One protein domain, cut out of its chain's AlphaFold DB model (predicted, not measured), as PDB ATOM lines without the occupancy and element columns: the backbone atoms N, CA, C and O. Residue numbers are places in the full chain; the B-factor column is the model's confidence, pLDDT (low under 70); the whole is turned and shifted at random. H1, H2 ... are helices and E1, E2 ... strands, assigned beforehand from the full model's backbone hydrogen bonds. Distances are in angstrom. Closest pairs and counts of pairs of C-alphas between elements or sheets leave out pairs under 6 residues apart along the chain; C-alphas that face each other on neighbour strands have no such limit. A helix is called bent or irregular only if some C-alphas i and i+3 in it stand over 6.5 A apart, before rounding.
ATOM      1  N   TYR A  33      84.671 157.955 188.525       88.19
ATOM      2  CA  TYR A  33      84.571 158.956 187.465       88.19
ATOM      3  C   TYR A  33      84.600 158.354 186.047       88.19
ATOM      4  O   TYR A  33      84.166 159.032 185.111       88.19
ATOM      5  N   LEU A  34      85.088 157.116 185.880       84.31
ATOM      6  CA  LEU A  34      85.173 156.425 184.590       84.31
ATOM      7  C   LEU A  34      83.878 155.694 184.194       84.31
ATOM      8  O   LEU A  34      83.597 155.596 182.997       84.31
ATOM      9  N   SER A  35      83.094 155.208 185.165       82.12
ATOM     10  CA  SER A  35      81.879 154.402 184.931       82.12
ATOM     11  C   SER A  35      80.562 155.049 185.380       82.12
ATOM     12  O   SER A  35      79.499 154.548 185.024       82.12
ATOM     13  N   HIS A  36      80.595 156.160 186.124       84.19
ATOM     14  CA  HIS A  36      79.385 156.823 186.620       84.19
ATOM     15  C   HIS A  36      78.480 157.386 185.499       84.19
ATOM     16  O   HIS A  36      78.950 158.026 184.555       84.19
ATOM     17  N   ASP A  37      77.160 157.214 185.643       82.75
ATOM     18  CA  ASP A  37      76.129 157.786 184.760       82.75
ATOM     19  C   ASP A  37      75.904 159.283 185.040       82.75
ATOM     20  O   ASP A  37      74.924 159.718 185.648       82.75
ATOM     21  N   TRP A  38      76.862 160.082 184.582       85.50
ATOM     22  CA  TRP A  38      76.913 161.527 184.774       85.50
ATOM     23  C   TRP A  38      75.740 162.304 184.147       85.50
ATOM     24  O   TRP A  38      75.466 162.202 182.947       85.50
ATOM     25  N   ARG A  39      75.133 163.210 184.924       84.06
ATOM     26  CA  ARG A  39      74.289 164.306 184.408       84.06
ATOM     27  C   ARG A  39      75.159 165.503 184.042       84.06
ATOM     28  O   ARG A  39      76.131 165.773 184.746       84.06
ATOM     29  N   GLU A  40      74.799 166.257 183.004       82.19
ATOM     30  CA  GLU A  40      75.595 167.412 182.550       82.19
ATOM     31  C   GLU A  40      75.765 168.449 183.676       82.19
ATOM     32  O   GLU A  40      76.848 169.016 183.860       82.19
ATOM     33  N   GLU A  41      74.732 168.600 184.506       85.12
ATOM     34  CA  GLU A  41      74.707 169.489 185.660       85.12
ATOM     35  C   GLU A  41      75.522 168.975 186.867       85.12
ATOM     36  O   GLU A  41      75.880 169.769 187.741       85.12
ATOM     37  N   ASP A  42      75.873 167.688 186.901       85.81
ATOM     38  CA  ASP A  42      76.727 167.087 187.933       85.81
ATOM     39  C   ASP A  42      78.213 167.125 187.512       85.81
ATOM     40  O   ASP A  42      79.082 167.368 188.356       85.81
ATOM     41  N   VAL A  43      78.532 166.975 186.211       85.19
ATOM     42  CA  VAL A  43      79.935 166.996 185.737       85.19
ATOM     43  C   VAL A  43      80.572 168.368 185.916       85.19
ATOM     44  O   VAL A  43      81.633 168.465 186.518       85.19
ATOM     45  N   TRP A  44      79.955 169.446 185.419       82.50
ATOM     46  CA  TRP A  44      80.543 170.793 185.508       82.50
ATOM     47  C   TRP A  44      80.707 171.282 186.963       82.50
ATOM     48  O   TRP A  44      81.625 172.048 187.248       82.50
ATOM     49  N   ARG A  45      79.862 170.818 187.900       82.62
ATOM     50  CA  ARG A  45      79.996 171.075 189.345       82.62
ATOM     51  C   ARG A  45      81.151 170.274 189.942       82.62
ATOM     52  O   ARG A  45      82.041 170.867 190.546       82.62
ATOM     53  N   SER A  46      81.185 168.965 189.696       86.31
ATOM     54  CA  SER A  46      82.248 168.079 190.192       86.31
ATOM     55  C   SER A  46      83.619 168.413 189.592       86.31
ATOM     56  O   SER A  46      84.626 168.331 190.288       86.31
ATOM     57  N   TRP A  47      83.666 168.872 188.337       87.44
ATOM     58  CA  TRP A  47      84.871 169.395 187.690       87.44
ATOM     59  C   TRP A  47      85.345 170.699 188.340       87.44
ATOM     60  O   TRP A  47      86.511 170.775 188.706       87.44
ATOM     61  N   ARG A  48      84.463 171.690 188.573       84.69
ATOM     62  CA  ARG A  48      84.851 172.925 189.290       84.69
ATOM     63  C   ARG A  48      85.448 172.629 190.663       84.69
ATOM     64  O   ARG A  48      86.467 173.224 191.001       84.69
ATOM     65  N   ASN A  49      84.818 171.746 191.443       82.00
ATOM     66  CA  ASN A  49      85.334 171.432 192.772       82.00
ATOM     67  C   ASN A  49      86.665 170.678 192.691       82.00
ATOM     68  O   ASN A  49      87.616 171.034 193.378       82.00
ATOM     69  N   MET A  50      86.787 169.722 191.763       84.75
ATOM     70  CA  MET A  50      88.049 169.020 191.540       84.75
ATOM     71  C   MET A  50      89.166 169.966 191.079       84.75
ATOM     72  O   MET A  50      90.263 169.901 191.610       84.75
ATOM     73  N   THR A  51      88.913 170.906 190.167       82.06
ATOM     74  CA  THR A  51      89.913 171.904 189.747       82.06
ATOM     75  C   THR A  51      90.388 172.802 190.899       82.06
ATOM     76  O   THR A  51      91.534 173.248 190.855       82.06
ATOM     77  N   ARG A  52      89.557 173.030 191.932       83.88
ATOM     78  CA  ARG A  52      89.965 173.687 193.190       83.88
ATOM     79  C   ARG A  52      90.794 172.742 194.076       83.88
ATOM     80  O   ARG A  52      91.948 173.044 194.354       83.88
ATOM     81  N   GLN A  53      90.243 171.584 194.446       79.12
ATOM     82  CA  GLN A  53      90.785 170.677 195.477       79.12
ATOM     83  C   GLN A  53      91.759 169.593 194.952       79.12
ATOM     84  O   GLN A  53      92.184 168.711 195.697       79.12
ATOM     85  N   LYS A  54      92.152 169.607 193.669       82.19
ATOM     86  CA  LYS A  54      92.963 168.536 193.032       82.19
ATOM     87  C   LYS A  54      94.347 168.280 193.633       82.19
ATOM     88  O   LYS A  54      94.935 167.241 193.329       82.19
ATOM     89  N   ASN A  55      94.869 169.222 194.416       83.69
ATOM     90  CA  ASN A  55      96.144 169.087 195.122       83.69
ATOM     91  C   ASN A  55      95.966 168.461 196.519       83.69
ATOM     92  O   ASN A  55      96.918 167.923 197.070       83.69
ATOM     93  N   GLU A  56      94.754 168.531 197.075       82.00
ATOM     94  CA  GLU A  56      94.378 168.020 198.399       82.00
ATOM     95  C   GLU A  56      93.810 166.595 198.297       82.00
ATOM     96  O   GLU A  56      94.042 165.746 199.158       82.00
ATOM     97  N   ILE A  57      93.088 166.305 197.210       79.19
ATOM     98  CA  ILE A  57      92.477 165.001 196.941       79.19
ATOM     99  C   ILE A  57      93.484 164.080 196.239       79.19
ATOM    100  O   ILE A  57      93.982 164.383 195.153       79.19
ATOM    101  N   ALA A  58      93.724 162.891 196.800       75.00
ATOM    102  CA  ALA A  58      94.526 161.853 196.152       75.00
ATOM    103  C   ALA A  58      93.943 161.466 194.774       75.00
ATOM    104  O   ALA A  58      92.746 161.233 194.634       75.00
ATOM    105  N   ASN A  59      94.794 161.372 193.745       80.56
ATOM    106  CA  ASN A  59      94.400 161.273 192.326       80.56
ATOM    107  C   ASN A  59      93.612 162.489 191.771       80.56
ATOM    108  O   ASN A  59      93.072 162.397 190.667       80.56
ATOM    109  N   GLY A  60      93.581 163.640 192.450       84.88
ATOM    110  CA  GLY A  60      92.801 164.821 192.056       84.88
ATOM    111  C   GLY A  60      93.046 165.311 190.622       84.88
ATOM    112  O   GLY A  60      92.098 165.562 189.882       84.88
ATOM    113  N   MET A  61      94.301 165.329 190.154       84.88
ATOM    114  CA  MET A  61      94.621 165.643 188.748       84.88
ATOM    115  C   MET A  61      94.027 164.638 187.740       84.88
ATOM    116  O   MET A  61      93.634 165.012 186.633       84.88
ATOM    117  N   ARG A  62      93.928 163.351 188.106       87.81
ATOM    118  CA  ARG A  62      93.293 162.321 187.263       87.81
ATOM    119  C   ARG A  62      91.773 162.498 187.259       87.81
ATOM    120  O   ARG A  62      91.162 162.400 186.199       87.81
ATOM    121  N   LEU A  63      91.180 162.812 188.413       89.88
ATOM    122  CA  LEU A  63      89.755 163.130 188.570       89.88
ATOM    123  C   LEU A  63      89.358 164.390 187.774       89.88
ATOM    124  O   LEU A  63      88.323 164.397 187.105       89.88
ATOM    125  N   GLU A  64      90.201 165.428 187.758       89.81
ATOM    126  CA  GLU A  64      90.042 166.609 186.894       89.81
ATOM    127  C   GLU A  64      90.059 166.210 185.410       89.81
ATOM    128  O   GLU A  64      89.167 166.594 184.653       89.81
ATOM    129  N   ASN A  65      91.022 165.382 184.990       88.94
ATOM    130  CA  ASN A  65      91.116 164.925 183.603       88.94
ATOM    131  C   ASN A  65      89.903 164.075 183.180       88.94
ATOM    132  O   ASN A  65      89.355 164.272 182.094       88.94
ATOM    133  N   ALA A  66      89.450 163.158 184.039       89.06
ATOM    134  CA  ALA A  66      88.295 162.308 183.771       89.06
ATOM    135  C   ALA A  66      86.992 163.118 183.696       89.06
ATOM    136  O   ALA A  66      86.255 162.985 182.721       89.06
ATOM    137  N   SER A  67      86.743 164.017 184.656       89.38
ATOM    138  CA  SER A  67      85.562 164.892 184.624       89.38
ATOM    139  C   SER A  67      85.574 165.844 183.421       89.38
ATOM    140  O   SER A  67      84.546 165.987 182.761       89.38
ATOM    141  N   TRP A  68      86.731 166.390 183.026       88.06
ATOM    142  CA  TRP A  68      86.864 167.154 181.778       88.06
ATOM    143  C   TRP A  68      86.523 166.324 180.528       88.06
ATOM    144  O   TRP A  68      85.748 166.764 179.675       88.06
ATOM    145  N   ARG A  69      87.060 165.100 180.414       88.38
ATOM    146  CA  ARG A  69      86.784 164.193 179.280       88.38
ATOM    147  C   ARG A  69      85.308 163.806 179.210       88.38
ATOM    148  O   ARG A  69      84.734 163.813 178.121       88.38
ATOM    149  N   THR A  70      84.691 163.518 180.352       87.88
ATOM    150  CA  THR A  70      83.253 163.251 180.480       87.88
ATOM    151  C   THR A  70      82.425 164.462 180.060       87.88
ATOM    152  O   THR A  70      81.532 164.320 179.225       87.88
ATOM    153  N   TRP A  71      82.753 165.662 180.550       88.00
ATOM    154  CA  TRP A  71      82.047 166.893 180.190       88.00
ATOM    155  C   TRP A  71      82.121 167.159 178.687       88.00
ATOM    156  O   TRP A  71      81.103 167.403 178.041       88.00
ATOM    157  N   TRP A  72      83.312 167.030 178.096       87.12
ATOM    158  CA  TRP A  72      83.519 167.243 176.665       87.12
ATOM    159  C   TRP A  72      82.820 166.183 175.795       87.12
ATOM    160  O   TRP A  72      82.284 166.522 174.736       87.12
ATOM    161  N   LYS A  73      82.768 164.922 176.256       86.06
ATOM    162  CA  LYS A  73      81.980 163.829 175.652       86.06
ATOM    163  C   LYS A  73      80.485 164.151 175.670       86.06
ATOM    164  O   LYS A  73      79.837 164.020 174.635       86.06
ATOM    165  N   GLN A  74      79.949 164.573 176.815       84.56
ATOM    166  CA  GLN A  74      78.522 164.837 177.009       84.56
ATOM    167  C   GLN A  74      78.067 166.084 176.242       84.56
ATOM    168  O   GLN A  74      77.187 165.986 175.384       84.56
ATOM    169  N   ARG A  75      78.745 167.220 176.451       84.31
ATOM    170  CA  ARG A  75      78.447 168.515 175.818       84.31
ATOM    171  C   ARG A  75      78.439 168.442 174.289       84.31
ATOM    172  O   ARG A  75      77.548 168.990 173.645       84.31
ATOM    173  N   ASN A  76      79.416 167.748 173.700       84.38
ATOM    174  CA  ASN A  76      79.524 167.585 172.245       84.38
ATOM    175  C   ASN A  76      78.864 166.293 171.723       84.38
ATOM    176  O   ASN A  76      78.980 165.987 170.538       84.38
ATOM    177  N   LYS A  77      78.179 165.535 172.594       85.12
ATOM    178  CA  LYS A  77      77.454 164.285 172.287       85.12
ATOM    179  C   LYS A  77      78.306 163.283 171.491       85.12
ATOM    180  O   LYS A  77      77.843 162.653 170.539       85.12
ATOM    181  N   LEU A  78      79.578 163.161 171.876       83.12
ATOM    182  CA  LEU A  78      80.571 162.356 171.169       83.12
ATOM    183  C   LEU A  78      80.255 160.864 171.306       83.12
ATOM    184  O   LEU A  78      80.122 160.339 172.414       83.12
ATOM    185  N   LYS A  79      80.199 160.165 170.170       80.25
ATOM    186  CA  LYS A  79      80.085 158.704 170.136       80.25
ATOM    187  C   LYS A  79      81.357 158.086 170.716       80.25
ATOM    188  O   LYS A  79      82.423 158.205 170.117       80.25
ATOM    189  N   THR A  80      81.249 157.395 171.847       76.75
ATOM    190  CA  THR A  80      82.320 156.512 172.318       76.75
ATOM    191  C   THR A  80      82.327 155.225 171.507       76.75
ATOM    192  O   THR A  80      81.323 154.517 171.449       76.75
ATOM    193  N   VAL A  81      83.470 154.932 170.894       76.31
ATOM    194  CA  VAL A  81      83.785 153.620 170.326       76.31
ATOM    195  C   VAL A  81      84.035 152.660 171.495       76.31
ATOM    196  O   VAL A  81      84.715 153.032 172.451       76.31
ATOM    197  N   SER A 100      93.640 145.765 181.694       50.59
ATOM    198  CA  SER A 100      93.718 145.956 183.153       50.59
ATOM    199  C   SER A 100      93.912 147.395 183.640       50.59
ATOM    200  O   SER A 100      94.022 147.599 184.845       50.59
ATOM    201  N   ASP A 101      93.882 148.407 182.767       52.81
ATOM    202  CA  ASP A 101      93.917 149.831 183.174       52.81
ATOM    203  C   ASP A 101      92.548 150.330 183.707       52.81
ATOM    204  O   ASP A 101      92.192 151.509 183.636       52.81
ATOM    205  N   VAL A 102      91.773 149.416 184.300       53.91
ATOM    206  CA  VAL A 102      90.529 149.671 185.042       53.91
ATOM    207  C   VAL A 102      90.881 150.093 186.474       53.91
ATOM    208  O   VAL A 102      90.429 149.515 187.460       53.91
ATOM    209  N   THR A 103      91.722 151.121 186.613       61.34
ATOM    210  CA  THR A 103      91.955 151.748 187.918       61.34
ATOM    211  C   THR A 103      90.724 152.588 188.257       61.34
ATOM    212  O   THR A 103      90.615 153.718 187.772       61.34
ATOM    213  N   TRP A 104      89.786 152.037 189.039       77.38
ATOM    214  CA  TRP A 104      88.580 152.750 189.478       77.38
ATOM    215  C   TRP A 104      88.952 154.117 190.049       77.38
ATOM    216  O   TRP A 104      89.715 154.225 191.011       77.38
ATOM    217  N   LEU A 105      88.427 155.176 189.444       84.25
ATOM    218  CA  LEU A 105      88.821 156.542 189.741       84.25
ATOM    219  C   LEU A 105      87.788 157.157 190.685       84.25
ATOM    220  O   LEU A 105      86.993 158.021 190.316       84.25
ATOM    221  N   TYR A 106      87.765 156.608 191.897       87.44
ATOM    222  CA  TYR A 106      86.706 156.799 192.880       87.44
ATOM    223  C   TYR A 106      86.851 158.147 193.610       87.44
ATOM    224  O   TYR A 106      87.712 158.306 194.474       87.44
ATOM    225  N   GLY A 107      86.014 159.130 193.267       87.94
ATOM    226  CA  GLY A 107      86.116 160.512 193.748       87.94
ATOM    227  C   GLY A 107      84.774 161.165 194.112       87.94
ATOM    228  O   GLY A 107      83.713 160.595 193.852       87.94
ATOM    229  N   PRO A 108      84.805 162.344 194.756       86.19
ATOM    230  CA  PRO A 108      83.622 163.011 195.305       86.19
ATOM    231  C   PRO A 108      82.637 163.520 194.235       86.19
ATOM    232  O   PRO A 108      82.991 164.320 193.374       86.19
ATOM    233  N   LEU A 109      81.369 163.108 194.322       84.88
ATOM    234  CA  LEU A 109      80.291 163.575 193.444       84.88
ATOM    235  C   LEU A 109      79.618 164.836 194.007       84.88
ATOM    236  O   LEU A 109      78.947 164.786 195.042       84.88
ATOM    237  N   HIS A 110      79.697 165.944 193.269       78.81
ATOM    238  CA  HIS A 110      79.019 167.200 193.600       78.81
ATOM    239  C   HIS A 110      77.810 167.399 192.681       78.81
ATOM    240  O   HIS A 110      77.927 167.901 191.562       78.81
ATOM    241  N   THR A 111      76.633 166.974 193.149       72.88
ATOM    242  CA  THR A 111      75.406 167.009 192.342       72.88
ATOM    243  C   THR A 111      74.793 168.402 192.201       72.88
ATOM    244  O   THR A 111      74.934 169.258 193.074       72.88
ATOM    245  N   ALA A 112      73.996 168.590 191.151       60.84
ATOM    246  CA  ALA A 112      73.188 169.778 190.888       60.84
ATOM    247  C   ALA A 112      71.979 169.971 191.810       60.84
ATOM    248  O   ALA A 112      71.308 170.997 191.735       60.84
ATOM    249  N   VAL A 113      71.682 168.993 192.670       63.34
ATOM    250  CA  VAL A 113      70.644 169.135 193.693       63.34
ATOM    251  C   VAL A 113      71.203 169.971 194.838       63.34
ATOM    252  O   VAL A 113      71.771 169.434 195.789       63.34
ATOM    253  N   ASP A 114      71.026 171.285 194.726       52.00
ATOM    254  CA  ASP A 114      71.176 172.218 195.842       52.00
ATOM    255  C   ASP A 114      70.325 171.738 197.029       52.00
ATOM    256  O   ASP A 114      69.246 171.166 196.836       52.00
TER     257      ASP A 114
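Overview. This is residues 33 to 81 and 100 to 114 of the 1090 residues of the protein "DUF1752 domain-containing protein" of Moniliophthora roreri (UniProt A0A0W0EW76). Two helices, H2 and H1, lie side by side as a helical hairpin, and the last printed segment, residues 100 to 114 with the short strand E1 in it, crosses over one side of that hairpin as an extended strip. The first residues, 33 to 37, run on the same side of the hairpin as E1, before the backbone turns into H1. The printed part has 64 residues with two named helices and one named strand, in the order H1, H2, E1, and its class is mostly helix. It is compact, with a radius of gyration of the C-alphas of 11.5 A, and flat in outline, spanning 36 by 33 by 15 A.

Along the chain. Begin with the longest helix, H2, residues 60 to 75: find C-alpha 60 at (92.801, 164.821, 192.056), and from there the helix runs 22.0 A to C-alpha 75 at (78.447, 168.515, 175.818). Go back along the lines to H1, residues 40 to 53, which starts with C-alpha 40 at (75.595, 167.412, 182.550) and measures 20.2 A from first to last C-alpha. Then look past the cut for E1, residues 106 to 109, which measures 9.3 A and ends with C-alpha 109 at (80.291, 163.575, 193.444). Neither helix is bent or irregular.

Arrangement. Start from H2 and look across to H1: the two touch, with 22 pairs of C-alphas within 8 A. Their closest C-alphas are those of Trp 47 and Ser 67, 5.5 A apart. They stand at a shallow tilt of 24 degrees and run opposite ways, a helical hairpin. Now look at E1, which pairs with no named strand. Its closest C-alphas with H1 are those of Ser 46 and Leu 109, 5.9 A apart. With H2 they are those of Leu 63 and Gly 107, 6.8 A apart, the one pair of C-alphas within 8 A. Along the backbone, every O i to N i+4 pair is within hydrogen-bond range in H2, and 8 of 10 are in H1.

Size, cuts and confidence. The two C-alphas farthest apart are those of Ser 100 and Asp 114, 36.9 A, the two ends of the last printed segment. Residues 82 to 99 are not printed, and C-alphas 81 and 100 are 17.9 A apart across the cut. The link from H2 to E1 is the link across the cut; the link from H1 to H2 is short, with 6 residues. The mean pLDDT of the printed part is 81.0, and the model's confidence is low, under 70, at residues 100 to 103 and 112 to 114.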